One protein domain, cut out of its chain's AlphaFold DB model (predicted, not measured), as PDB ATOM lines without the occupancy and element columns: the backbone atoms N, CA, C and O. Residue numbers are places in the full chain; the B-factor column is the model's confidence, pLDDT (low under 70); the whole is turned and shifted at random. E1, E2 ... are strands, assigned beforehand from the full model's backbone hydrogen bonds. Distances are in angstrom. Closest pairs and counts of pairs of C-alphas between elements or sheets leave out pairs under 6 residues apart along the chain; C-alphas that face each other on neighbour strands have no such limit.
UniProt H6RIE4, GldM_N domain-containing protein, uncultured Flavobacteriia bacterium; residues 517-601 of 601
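Overview. This is residues 517 to 601 of the 601 residues of the protein "GldM_N domain-containing protein" of uncultured Flavobacteriia bacterium (UniProt H6RIE4). Little of this domain is regular structure: a strongly twisted sheet, E2 E1 E3 E4, makes a wall, with unnamed residues 517 to 534 and 560 to 568 folded over one face and the other face bare. The 85 printed residues include no named helix and four antiparallel strands, E1 to E4 along the chain; the class is all strand, with 32 residues in named strands. The whole is compact, with a radius of gyration of the C-alphas of 12.9 A, and spans 36 by 24 by 18 A.

Arrangement. Residues 529 to 530 pair antiparallel with 562 to 563. E1, residues 546 to 553, bends by 67 degrees at residue 549 and forms a hairpin with edge strand E2, residues 556 to 559; N 558 and O 551 are 2.8 A apart. E3, residues 576 to 585, is antiparallel to E1, with N 549 and O 582 2.9 A apart. E4, residues 591 to 600, forms a hairpin with E3; N 581 and O 594 are 2.8 A apart. Residues 522 to 523 pair parallel with 599 to 600 of E4.

Along the chain. E1 begins at C-alpha 546 (-68.013, 149.723, -43.507) and measures 18.7 A; E2 10.4 A, E3 26.4 A, E4 26.3 A. E4 ends at C-alpha 600 (-65.240, 149.124, -21.075).

Size, cuts and confidence. The printed part has no cut; the E2 to E3 link is long, 16 residues. No printed residue is under 70 in pLDDT.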
ATOM      1  N   GLU A 517     -73.461 145.701 -38.062       88.50
ATOM      2  CA  GLU A 517     -73.383 145.623 -36.609       88.50
ATOM      3  C   GLU A 517     -71.976 146.035 -36.153       88.50
ATOM      4  O   GLU A 517     -71.006 145.991 -36.923       88.50
ATOM      5  N   ILE A 518     -71.853 146.442 -34.891       88.38
ATOM      6  CA  ILE A 518     -70.562 146.785 -34.287       88.38
ATOM      7  C   ILE A 518     -69.772 145.497 -34.039       88.38
ATOM      8  O   ILE A 518     -70.278 144.574 -33.407       88.38
ATOM      9  N   LYS A 519     -68.530 145.433 -34.530       87.75
ATOM     10  CA  LYS A 519     -67.631 144.276 -34.351       87.75
ATOM     11  C   LYS A 519     -66.718 144.406 -33.137       87.75
ATOM     12  O   LYS A 519     -66.243 143.405 -32.605       87.75
ATOM     13  N   THR A 520     -66.478 145.630 -32.679       87.44
ATOM     14  CA  THR A 520     -65.684 145.881 -31.474       87.44
ATOM     15  C   THR A 520     -66.517 145.623 -30.222       87.44
ATOM     16  O   THR A 520     -67.375 146.427 -29.876       87.44
ATOM     17  N   ASN A 521     -66.217 144.543 -29.500       84.44
ATOM     18  CA  ASN A 521     -66.950 144.173 -28.280       84.44
ATOM     19  C   ASN A 521     -66.410 144.844 -27.005       84.44
ATOM     20  O   ASN A 521     -67.142 144.995 -26.027       84.44
ATOM     21  N   THR A 522     -65.133 145.248 -26.995       87.00
ATOM     22  CA  THR A 522     -64.467 145.796 -25.800       87.00
ATOM     23  C   THR A 522     -63.566 146.982 -26.126       87.00
ATOM     24  O   THR A 522     -62.866 146.953 -27.137       87.00
ATOM     25  N   LEU A 523     -63.500 147.979 -25.239       87.88
ATOM     26  CA  LEU A 523     -62.597 149.136 -25.349       87.88
ATOM     27  C   LEU A 523     -61.845 149.381 -24.040       87.88
ATOM     28  O   LEU A 523     -62.430 149.287 -22.969       87.88
ATOM     29  N   SER A 524     -60.564 149.752 -24.117       87.12
ATOM     30  CA  SER A 524     -59.778 150.082 -22.923       87.12
ATOM     31  C   SER A 524     -60.125 151.476 -22.402       87.12
ATOM     32  O   SER A 524     -60.062 152.453 -23.153       87.12
ATOM     33  N   LYS A 525     -60.391 151.607 -21.100       84.56
ATOM     34  CA  LYS A 525     -60.636 152.910 -20.464       84.56
ATOM     35  C   LYS A 525     -59.411 153.828 -20.522       84.56
ATOM     36  O   LYS A 525     -59.555 155.027 -20.749       84.56
ATOM     37  N   SER A 526     -58.211 153.278 -20.318       83.38
ATOM     38  CA  SER A 526     -56.965 154.056 -20.226       83.38
ATOM     39  C   SER A 526     -56.388 154.437 -21.589       83.38
ATOM     40  O   SER A 526     -55.840 155.527 -21.736       83.38
ATOM     41  N   ARG A 527     -56.526 153.569 -22.601       85.25
ATOM     42  CA  ARG A 527     -55.930 153.772 -23.938       85.25
ATOM     43  C   ARG A 527     -56.942 154.155 -25.020       85.25
ATOM     44  O   ARG A 527     -56.544 154.670 -26.069       85.25
ATOM     45  N   GLY A 528     -58.235 153.955 -24.770       85.31
ATOM     46  CA  GLY A 528     -59.269 154.025 -25.797       85.31
ATOM     47  C   GLY A 528     -59.190 152.826 -26.744       85.31
ATOM     48  O   GLY A 528     -58.741 151.743 -26.360       85.31
ATOM     49  N   GLY A 529     -59.609 153.018 -27.994       88.94
ATOM     50  CA  GLY A 529     -59.508 151.989 -29.030       88.94
ATOM     51  C   GLY A 529     -60.210 152.375 -30.330       88.94
ATOM     52  O   GLY A 529     -60.686 153.503 -30.469       88.94
ATOM     53  N   PHE A 530     -60.244 151.435 -31.271       90.19
ATOM     54  CA  PHE A 530     -60.884 151.591 -32.575       90.19
ATOM     55  C   PHE A 530     -62.200 150.816 -32.617       90.19
ATOM     56  O   PHE A 530     -62.282 149.683 -32.133       90.19
ATOM     57  N   ILE A 531     -63.224 151.433 -33.192       88.44
ATOM     58  CA  ILE A 531     -64.493 150.781 -33.483       88.44
ATOM     59  C   ILE A 531     -64.479 150.295 -34.925       88.44
ATOM     60  O   ILE A 531     -64.244 151.078 -35.842       88.44
ATOM     61  N   ASP A 532     -64.798 149.018 -35.098       87.94
ATOM     62  CA  ASP A 532     -65.047 148.407 -36.394       87.94
ATOM     63  C   ASP A 532     -66.531 148.047 -36.556       87.94
ATOM     64  O   ASP A 532     -67.239 147.762 -35.581       87.94
ATOM     65  N   ALA A 533     -67.000 148.070 -37.801       88.44
ATOM     66  CA  ALA A 533     -68.371 147.763 -38.177       88.44
ATOM     67  C   ALA A 533     -68.394 146.799 -39.368       88.44
ATOM     68  O   ALA A 533     -67.636 146.932 -40.327       88.44
ATOM     69  N   GLY A 534     -69.308 145.835 -39.338       87.62
ATOM     70  CA  GLY A 534     -69.410 144.818 -40.379       87.62
ATOM     71  C   GLY A 534     -70.729 144.065 -40.321       87.62
ATOM     72  O   GLY A 534     -71.496 144.208 -39.379       87.62
ATOM     73  N   LEU A 535     -71.011 143.242 -41.327       86.94
ATOM     74  CA  LEU A 535     -72.205 142.394 -41.307       86.94
ATOM     75  C   LEU A 535     -72.071 141.271 -40.267       86.94
ATOM     76  O   LEU A 535     -70.963 140.798 -40.006       86.94
ATOM     77  N   GLY A 536     -73.191 140.830 -39.692       81.00
ATOM     78  CA  GLY A 536     -73.248 139.651 -38.819       81.00
ATOM     79  C   GLY A 536     -72.736 138.374 -39.506       81.00
ATOM     80  O   GLY A 536     -72.730 138.278 -40.733       81.00
ATOM     81  N   GLU A 537     -72.313 137.382 -38.718       76.00
ATOM     82  CA  GLU A 537     -71.696 136.136 -39.221       76.00
ATOM     83  C   GLU A 537     -72.630 135.299 -40.112       76.00
ATOM     84  O   GLU A 537     -72.169 134.548 -40.968       76.00
ATOM     85  N   ALA A 538     -73.946 135.485 -39.982       76.75
ATOM     86  CA  ALA A 538     -74.956 134.825 -40.809       76.75
ATOM     87  C   ALA A 538     -74.965 135.291 -42.283       76.75
ATOM     88  O   ALA A 538     -75.645 134.688 -43.116       76.75
ATOM     89  N   PHE A 539     -74.248 136.366 -42.628       80.00
ATOM     90  CA  PHE A 539     -74.275 136.957 -43.963       80.00
ATOM     91  C   PHE A 539     -72.961 136.743 -44.716       80.00
ATOM     92  O   PHE A 539     -71.948 137.379 -44.443       80.00
ATOM     93  N   ASN A 540     -72.999 135.909 -45.756       73.44
ATOM     94  CA  ASN A 540     -71.824 135.558 -46.560       73.44
ATOM     95  C   ASN A 540     -71.560 136.539 -47.730       73.44
ATOM     96  O   ASN A 540     -71.315 136.127 -48.866       73.44
ATOM     97  N   PHE A 541     -71.648 137.854 -47.491       80.38
ATOM     98  CA  PHE A 541     -71.313 138.859 -48.513       80.38
ATOM     99  C   PHE A 541     -69.834 139.237 -48.436       80.38
ATOM    100  O   PHE A 541     -69.398 139.916 -47.509       80.38
ATOM    101  N   LYS A 542     -69.056 138.834 -49.442       71.69
ATOM    102  CA  LYS A 542     -67.627 139.163 -49.540       71.69
ATOM    103  C   LYS A 542     -67.416 140.499 -50.279       71.69
ATOM    104  O   LYS A 542     -68.140 140.812 -51.224       71.69
ATOM    105  N   GLY A 543     -66.404 141.273 -49.870       71.81
ATOM    106  CA  GLY A 543     -65.978 142.507 -50.556       71.81
ATOM    107  C   GLY A 543     -66.641 143.813 -50.095       71.81
ATOM    108  O   GLY A 543     -66.434 144.847 -50.728       71.81
ATOM    109  N   ILE A 544     -67.408 143.795 -49.000       80.88
ATOM    110  CA  ILE A 544     -68.041 144.989 -48.417       80.88
ATOM    111  C   ILE A 544     -67.250 145.426 -47.187       80.88
ATOM    112  O   ILE A 544     -66.999 144.617 -46.298       80.88
ATOM    113  N   LYS A 545     -66.890 146.710 -47.119       83.50
ATOM    114  CA  LYS A 545     -66.287 147.325 -45.930       83.50
ATOM    115  C   LYS A 545     -67.182 148.457 -45.435       83.50
ATOM    116  O   LYS A 545     -67.714 149.221 -46.243       83.50
ATOM    117  N   TYR A 546     -67.325 148.590 -44.122       88.38
ATOM    118  CA  TYR A 546     -68.013 149.723 -43.507       88.38
ATOM    119  C   TYR A 546     -66.972 150.612 -42.844       88.38
ATOM    120  O   TYR A 546     -66.269 150.192 -41.935       88.38
ATOM    121  N   ARG A 547     -66.846 151.848 -43.324       89.00
ATOM    122  CA  ARG A 547     -65.939 152.824 -42.724       89.00
ATOM    123  C   ARG A 547     -66.688 153.605 -41.655       89.00
ATOM    124  O   ARG A 547     -67.664 154.279 -41.983       89.00
ATOM    125  N   VAL A 548     -66.218 153.559 -40.414       89.19
ATOM    126  CA  VAL A 548     -66.748 154.398 -39.332       89.19
ATOM    127  C   VAL A 548     -66.316 155.846 -39.573       89.19
ATOM    128  O   VAL A 548     -65.128 156.139 -39.699       89.19
ATOM    129  N   ILE A 549     -67.284 156.753 -39.703       90.38
ATOM    130  CA  ILE A 549     -67.042 158.184 -39.959       90.38
ATOM    131  C   ILE A 549     -67.123 159.022 -38.673       90.38
ATOM    132  O   ILE A 549     -66.542 160.106 -38.602       90.38
ATOM    133  N   GLY A 550     -67.771 158.502 -37.631       89.06
ATOM    134  CA  GLY A 550     -67.864 159.110 -36.307       89.06
ATOM    135  C   GLY A 550     -68.943 158.430 -35.473       89.06
ATOM    136  O   GLY A 550     -69.486 157.405 -35.876       89.06
ATOM    137  N   GLY A 551     -69.288 159.014 -34.332       90.56
ATOM    138  CA  GLY A 551     -70.338 158.485 -33.469       90.56
ATOM    139  C   GLY A 551     -70.498 159.274 -32.181       90.56
ATOM    140  O   GLY A 551     -69.901 160.336 -32.012       90.56
ATOM    141  N   GLU A 552     -71.286 158.735 -31.264       88.50
ATOM    142  CA  GLU A 552     -71.520 159.266 -29.932       88.50
ATOM    143  C   GLU A 552     -71.433 158.146 -28.893       88.50
ATOM    144  O   GLU A 552     -71.990 157.062 -29.066       88.50
ATOM    145  N   ILE A 553     -70.721 158.412 -27.799       86.94
ATOM    146  CA  ILE A 553     -70.617 157.511 -26.652       86.94
ATOM    147  C   ILE A 553     -70.750 158.325 -25.362       86.94
ATOM    148  O   ILE A 553     -70.090 159.352 -25.205       86.94
ATOM    149  N   LEU A 554     -71.612 157.900 -24.432       83.81
ATOM    150  CA  LEU A 554     -71.835 158.580 -23.136       83.81
ATOM    151  C   LEU A 554     -72.157 160.088 -23.250       83.81
ATOM    152  O   LEU A 554     -71.708 160.889 -22.419       83.81
ATOM    153  N   GLY A 555     -72.900 160.492 -24.284       80.12
ATOM    154  CA  GLY A 555     -73.230 161.899 -24.529       80.12
ATOM    155  C   GLY A 555     -72.099 162.716 -25.167       80.12
ATOM    156  O   GLY A 555     -72.153 163.945 -25.161       80.12
ATOM    157  N   LYS A 556     -71.015 162.070 -25.629       82.81
ATOM    158  CA  LYS A 556     -69.857 162.723 -26.258       82.81
ATOM    159  C   LYS A 556     -69.663 162.236 -27.690       82.81
ATOM    160  O   LYS A 556     -69.397 161.057 -27.922       82.81
ATOM    161  N   GLY A 557     -69.716 163.171 -28.635       85.31
ATOM    162  CA  GLY A 557     -69.417 162.913 -30.041       85.31
ATOM    163  C   GLY A 557     -67.929 162.642 -30.300       85.31
ATOM    164  O   GLY A 557     -67.053 163.240 -29.671       85.31
ATOM    165  N   PHE A 558     -67.632 161.769 -31.261       87.81
ATOM    166  CA  PHE A 558     -66.290 161.514 -31.783       87.81
ATOM    167  C   PHE A 558     -66.287 161.480 -33.319       87.81
ATOM    168  O   PHE A 558     -67.300 161.202 -33.959       87.81
ATOM    169  N   LYS A 559     -65.129 161.792 -33.913       86.69
ATOM    170  CA  LYS A 559     -64.897 161.764 -35.366       86.69
ATOM    171  C   LYS A 559     -63.927 160.638 -35.714       86.69
ATOM    172  O   LYS A 559     -62.929 160.468 -35.015       86.69
ATOM    173  N   GLY A 560     -64.194 159.937 -36.814       86.50
ATOM    174  CA  GLY A 560     -63.435 158.757 -37.232       86.50
ATOM    175  C   GLY A 560     -63.781 157.503 -36.424       86.50
ATOM    176  O   GLY A 560     -64.791 157.453 -35.728       86.50
ATOM    177  N   ASP A 561     -62.930 156.492 -36.530       87.56
ATOM    178  CA  ASP A 561     -63.071 155.170 -35.908       87.56
ATOM    179  C   ASP A 561     -62.484 155.091 -34.488       87.56
ATOM    180  O   ASP A 561     -62.777 154.159 -33.741       87.56
ATOM    181  N   ARG A 562     -61.661 156.066 -34.087       88.81
ATOM    182  CA  ARG A 562     -60.955 156.048 -32.803       88.81
ATOM    183  C   ARG A 562     -61.722 156.756 -31.688       88.81
ATOM    184  O   ARG A 562     -61.922 157.972 -31.720       88.81
ATOM    185  N   ILE A 563     -61.992 156.024 -30.610       87.12
ATOM    186  CA  ILE A 563     -62.462 156.580 -29.341       87.12
ATOM    187  C   ILE A 563     -61.267 156.926 -28.454       87.12
ATOM    188  O   ILE A 563     -60.412 156.087 -28.156       87.12
ATOM    189  N   LYS A 564     -61.212 158.185 -28.008       86.44
ATOM    190  CA  LYS A 564     -60.177 158.683 -27.094       86.44
ATOM    191  C   LYS A 564     -60.549 158.374 -25.633       86.44
ATOM    192  O   LYS A 564     -61.732 158.439 -25.299       86.44
ATOM    193  N   PRO A 565     -59.569 158.173 -24.730       84.12
ATOM    194  CA  PRO A 565     -59.823 157.994 -23.293       84.12
ATOM    195  C   PRO A 565     -60.707 159.088 -22.672       84.12
ATOM    196  O   PRO A 565     -61.549 158.814 -21.821       84.12
ATOM    197  N   ALA A 566     -60.589 160.331 -23.155       82.44
ATOM    198  CA  ALA A 566     -61.399 161.469 -22.708       82.44
ATOM    199  C   ALA A 566     -62.918 161.283 -22.916       82.44
ATOM    200  O   ALA A 566     -63.723 161.879 -22.190       82.44
ATOM    201  N   SER A 567     -63.325 160.459 -23.885       81.25
ATOM    202  CA  SER A 567     -64.731 160.121 -24.126       81.25
ATOM    203  C   SER A 567     -65.261 159.074 -23.141       81.25
ATOM    204  O   SER A 567     -66.468 158.968 -22.959       81.25
ATOM    205  N   LEU A 568     -64.372 158.348 -22.454       82.12
ATOM    206  CA  LEU A 568     -64.698 157.217 -21.581       82.12
ATOM    207  C   LEU A 568     -64.606 157.546 -20.084       82.12
ATOM    208  O   LEU A 568     -64.886 156.687 -19.251       82.12
ATOM    209  N   THR A 569     -64.255 158.777 -19.702       80.19
ATOM    210  CA  THR A 569     -64.041 159.160 -18.291       80.19
ATOM    211  C   THR A 569     -65.251 158.908 -17.387       80.19
ATOM    212  O   THR A 569     -65.074 158.585 -16.216       80.19
ATOM    213  N   ARG A 570     -66.470 158.991 -17.941       80.25
ATOM    214  CA  ARG A 570     -67.744 158.745 -17.239       80.25
ATOM    215  C   ARG A 570     -68.094 157.261 -17.055       80.25
ATOM    216  O   ARG A 570     -69.079 156.966 -16.390       80.25
ATOM    217  N   SER A 571     -67.321 156.340 -17.631       82.44
ATOM    218  CA  SER A 571     -67.561 154.893 -17.526       82.44
ATOM    219  C   SER A 571     -66.712 154.229 -16.441       82.44
ATOM    220  O   SER A 571     -65.638 154.721 -16.081       82.44
ATOM    221  N   ARG A 572     -67.172 153.095 -15.911       84.06
ATOM    222  CA  ARG A 572     -66.419 152.232 -14.986       84.06
ATOM    223  C   ARG A 572     -65.835 151.023 -15.738       84.06
ATOM    224  O   ARG A 572     -66.466 150.562 -16.685       84.06
ATOM    225  N   PRO A 573     -64.664 150.496 -15.337       83.25
ATOM    226  CA  PRO A 573     -64.207 149.189 -15.810       83.25
ATOM    227  C   PRO A 573     -65.283 148.116 -15.558       83.25
ATOM    228  O   PRO A 573     -65.911 148.117 -14.500       83.25
ATOM    229  N   GLY A 574     -65.540 147.260 -16.545       81.62
ATOM    230  CA  GLY A 574     -66.632 146.282 -16.580       81.62
ATOM    231  C   GLY A 574     -68.007 146.842 -16.978       81.62
ATOM    232  O   GLY A 574     -68.964 146.081 -17.110       81.62
ATOM    233  N   GLN A 575     -68.154 148.159 -17.177       87.88
ATOM    234  CA  GLN A 575     -69.438 148.757 -17.560       87.88
ATOM    235  C   GLN A 575     -69.716 148.565 -19.055       87.88
ATOM    236  O   GLN A 575     -68.898 148.919 -19.905       87.88
ATOM    237  N   LYS A 576     -70.922 148.086 -19.375       88.44
ATOM    238  CA  LYS A 576     -71.469 148.082 -20.737       88.44
ATOM    239  C   LYS A 576     -72.047 149.451 -21.075       88.44
ATOM    240  O   LYS A 576     -72.896 149.971 -20.352       88.44
ATOM    241  N   VAL A 577     -71.568 150.037 -22.162       87.31
ATOM    242  CA  VAL A 577     -71.900 151.394 -22.591       87.31
ATOM    243  C   VAL A 577     -72.535 151.343 -23.974       87.31
ATOM    244  O   VAL A 577     -71.990 150.723 -24.885       87.31
ATOM    245  N   GLY A 578     -73.680 152.011 -24.126       86.94
ATOM    246  CA  GLY A 578     -74.300 152.229 -25.428       86.94
ATOM    247  C   GLY A 578     -73.458 153.177 -26.279       86.94
ATOM    248  O   GLY A 578     -73.007 154.223 -25.802       86.94
ATOM    249  N   VAL A 579     -73.249 152.807 -27.536       88.81
ATOM    250  CA  VAL A 579     -72.554 153.617 -28.530       88.81
ATOM    251  C   VAL A 579     -73.401 153.697 -29.791       88.81
ATOM    252  O   VAL A 579     -73.965 152.703 -30.252       88.81
ATOM    253  N   VAL A 580     -73.470 154.896 -30.351       90.31
ATOM    254  CA  VAL A 580     -74.072 155.151 -31.655       90.31
ATOM    255  C   VAL A 580     -72.937 155.462 -32.613       90.31
ATOM    256  O   VAL A 580     -72.120 156.332 -32.325       90.31
ATOM    257  N   ILE A 581     -72.850 154.765 -33.739       90.56
ATOM    258  CA  ILE A 581     -71.842 155.034 -34.764       90.56
ATOM    259  C   ILE A 581     -72.484 155.347 -36.106       90.56
ATOM    260  O   ILE A 581     -73.473 154.747 -36.519       90.56
ATOM    261  N   PHE A 582     -71.867 156.287 -36.806       91.00
ATOM    262  CA  PHE A 582     -72.152 156.625 -38.185       91.00
ATOM    263  C   PHE A 582     -71.165 155.864 -39.062       91.00
ATOM    264  O   PHE A 582     -69.945 155.992 -38.909       91.00
ATOM    265  N   THR A 583     -71.678 155.066 -39.990       90.81
ATOM    266  CA  THR A 583     -70.859 154.264 -40.903       90.81
ATOM    267  C   THR A 583     -71.169 154.595 -42.346       90.81
ATOM    268  O   THR A 583     -72.276 155.009 -42.670       90.81
ATOM    269  N   LYS A 584     -70.186 154.406 -43.225       90.00
ATOM    270  CA  LYS A 584     -70.318 154.586 -44.670       90.00
ATOM    271  C   LYS A 584     -69.908 153.306 -45.386       90.00
ATOM    272  O   LYS A 584     -68.766 152.861 -45.243       90.00
ATOM    273  N   ARG A 585     -70.824 152.714 -46.155       88.25
ATOM    274  CA  ARG A 585     -70.579 151.468 -46.901       88.25
ATOM    275  C   ARG A 585     -69.689 151.731 -48.123       88.25
ATOM    276  O   ARG A 585     -69.915 152.692 -48.856       88.25
ATOM    277  N   SER A 586     -68.680 150.891 -48.350       83.25
ATOM    278  CA  SER A 586     -67.601 151.143 -49.320       83.25
ATOM    279  C   SER A 586     -68.020 151.168 -50.793       83.25
ATOM    280  O   SER A 586     -67.373 151.835 -51.589       83.25
ATOM    281  N   ASP A 587     -69.061 150.431 -51.172       79.75
ATOM    282  CA  ASP A 587     -69.492 150.255 -52.566       79.75
ATOM    283  C   ASP A 587     -70.587 151.243 -53.000       79.75
ATOM    284  O   ASP A 587     -70.605 151.692 -54.141       79.75
ATOM    285  N   THR A 588     -71.499 151.586 -52.092       80.88
ATOM    286  CA  THR A 588     -72.645 152.472 -52.352       80.88
ATOM    287  C   THR A 588     -72.438 153.877 -51.802       80.88
ATOM    288  O   THR A 588     -73.167 154.791 -52.177       80.88
ATOM    289  N   GLY A 589     -71.488 154.064 -50.878       81.56
ATOM    290  CA  GLY A 589     -71.307 155.319 -50.150       81.56
ATOM    291  C   GLY A 589     -72.468 155.665 -49.214       81.56
ATOM    292  O   GLY A 589     -72.498 156.776 -48.687       81.56
ATOM    293  N   LYS A 590     -73.418 154.745 -49.009       84.31
ATOM    294  CA  LYS A 590     -74.594 154.950 -48.162       84.31
ATOM    295  C   LYS A 590     -74.171 155.057 -46.703       84.31
ATOM    296  O   LYS A 590     -73.358 154.256 -46.234       84.31
ATOM    297  N   GLU A 591     -74.722 156.050 -46.019       88.25
ATOM    298  CA  GLU A 591     -74.463 156.296 -44.607       88.25
ATOM    299  C   GLU A 591     -75.554 155.645 -43.757       88.25
ATOM    300  O   GLU A 591     -76.745 155.791 -44.040       88.25
ATOM    301  N   GLU A 592     -75.143 154.881 -42.748       86.75
ATOM    302  CA  GLU A 592     -76.039 154.153 -41.853       86.75
ATOM    303  C   GLU A 592     -75.654 154.399 -40.394       86.75
ATOM    304  O   GLU A 592     -74.473 154.401 -40.033       86.75
ATOM    305  N   ILE A 593     -76.680 154.615 -39.567       89.31
ATOM    306  CA  ILE A 593     -76.565 154.765 -38.117       89.31
ATOM    307  C   ILE A 593     -76.721 153.380 -37.497       89.31
ATOM    308  O   ILE A 593     -77.707 152.687 -37.769       89.31
ATOM    309  N   ILE A 594     -75.748 152.990 -36.680       89.12
ATOM    310  CA  ILE A 594     -75.726 151.717 -35.966       89.12
ATOM    311  C   ILE A 594     -75.675 152.021 -34.477       89.12
ATOM    312  O   ILE A 594     -74.851 152.815 -34.028       89.12
ATOM    313  N   GLU A 595     -76.526 151.354 -33.718       88.56
ATOM    314  CA  GLU A 595     -76.494 151.380 -32.263       88.56
ATOM    315  C   GLU A 595     -75.965 150.036 -31.774       88.56
ATOM    316  O   GLU A 595     -76.300 148.983 -32.321       88.56
ATOM    317  N   GLY A 596     -75.121 150.062 -30.755       87.12
ATOM    318  CA  GLY A 596     -74.602 148.849 -30.146       87.12
ATOM    319  C   GLY A 596     -74.097 149.100 -28.739       87.12
ATOM    320  O   GLY A 596     -74.206 150.198 -28.194       87.12
ATOM    321  N   VAL A 597     -73.552 148.051 -28.135       88.12
ATOM    322  CA  VAL A 597     -73.074 148.080 -26.756       88.12
ATOM    323  C   VAL A 597     -71.639 147.589 -26.733       88.12
ATOM    324  O   VAL A 597     -71.335 146.537 -27.288       88.12
ATOM    325  N   ILE A 598     -70.770 148.345 -26.070       88.12
ATOM    326  CA  ILE A 598     -69.362 147.997 -25.894       88.12
ATOM    327  C   ILE A 598     -69.059 147.911 -24.403       88.12
ATOM    328  O   ILE A 598     -69.489 148.756 -23.618       88.12
ATOM    329  N   GLU A 599     -68.304 146.895 -24.001       89.94
ATOM    330  CA  GLU A 599     -67.821 146.759 -22.631       89.94
ATOM    331  C   GLU A 599     -66.505 147.521 -22.435       89.94
ATOM    332  O   GLU A 599     -65.550 147.372 -23.202       89.94
ATOM    333  N   ILE A 600     -66.442 148.357 -21.401       87.94
ATOM    334  CA  ILE A 600     -65.240 149.124 -21.075       87.94
ATOM    335  C   ILE A 600     -64.346 148.300 -20.148       87.94
ATOM    336  O   ILE A 600     -64.773 147.942 -19.057       87.94
ATOM    337  N   LYS A 601     -63.106 148.030 -20.561       83.25
ATOM    338  CA  LYS A 601     -62.090 147.301 -19.788       83.25
ATOM    339  C   LYS A 601     -61.077 148.225 -19.125       83.25
ATOM    340  O   LYS A 601     -60.588 149.172 -19.790       83.25
TER     341      LYS A 601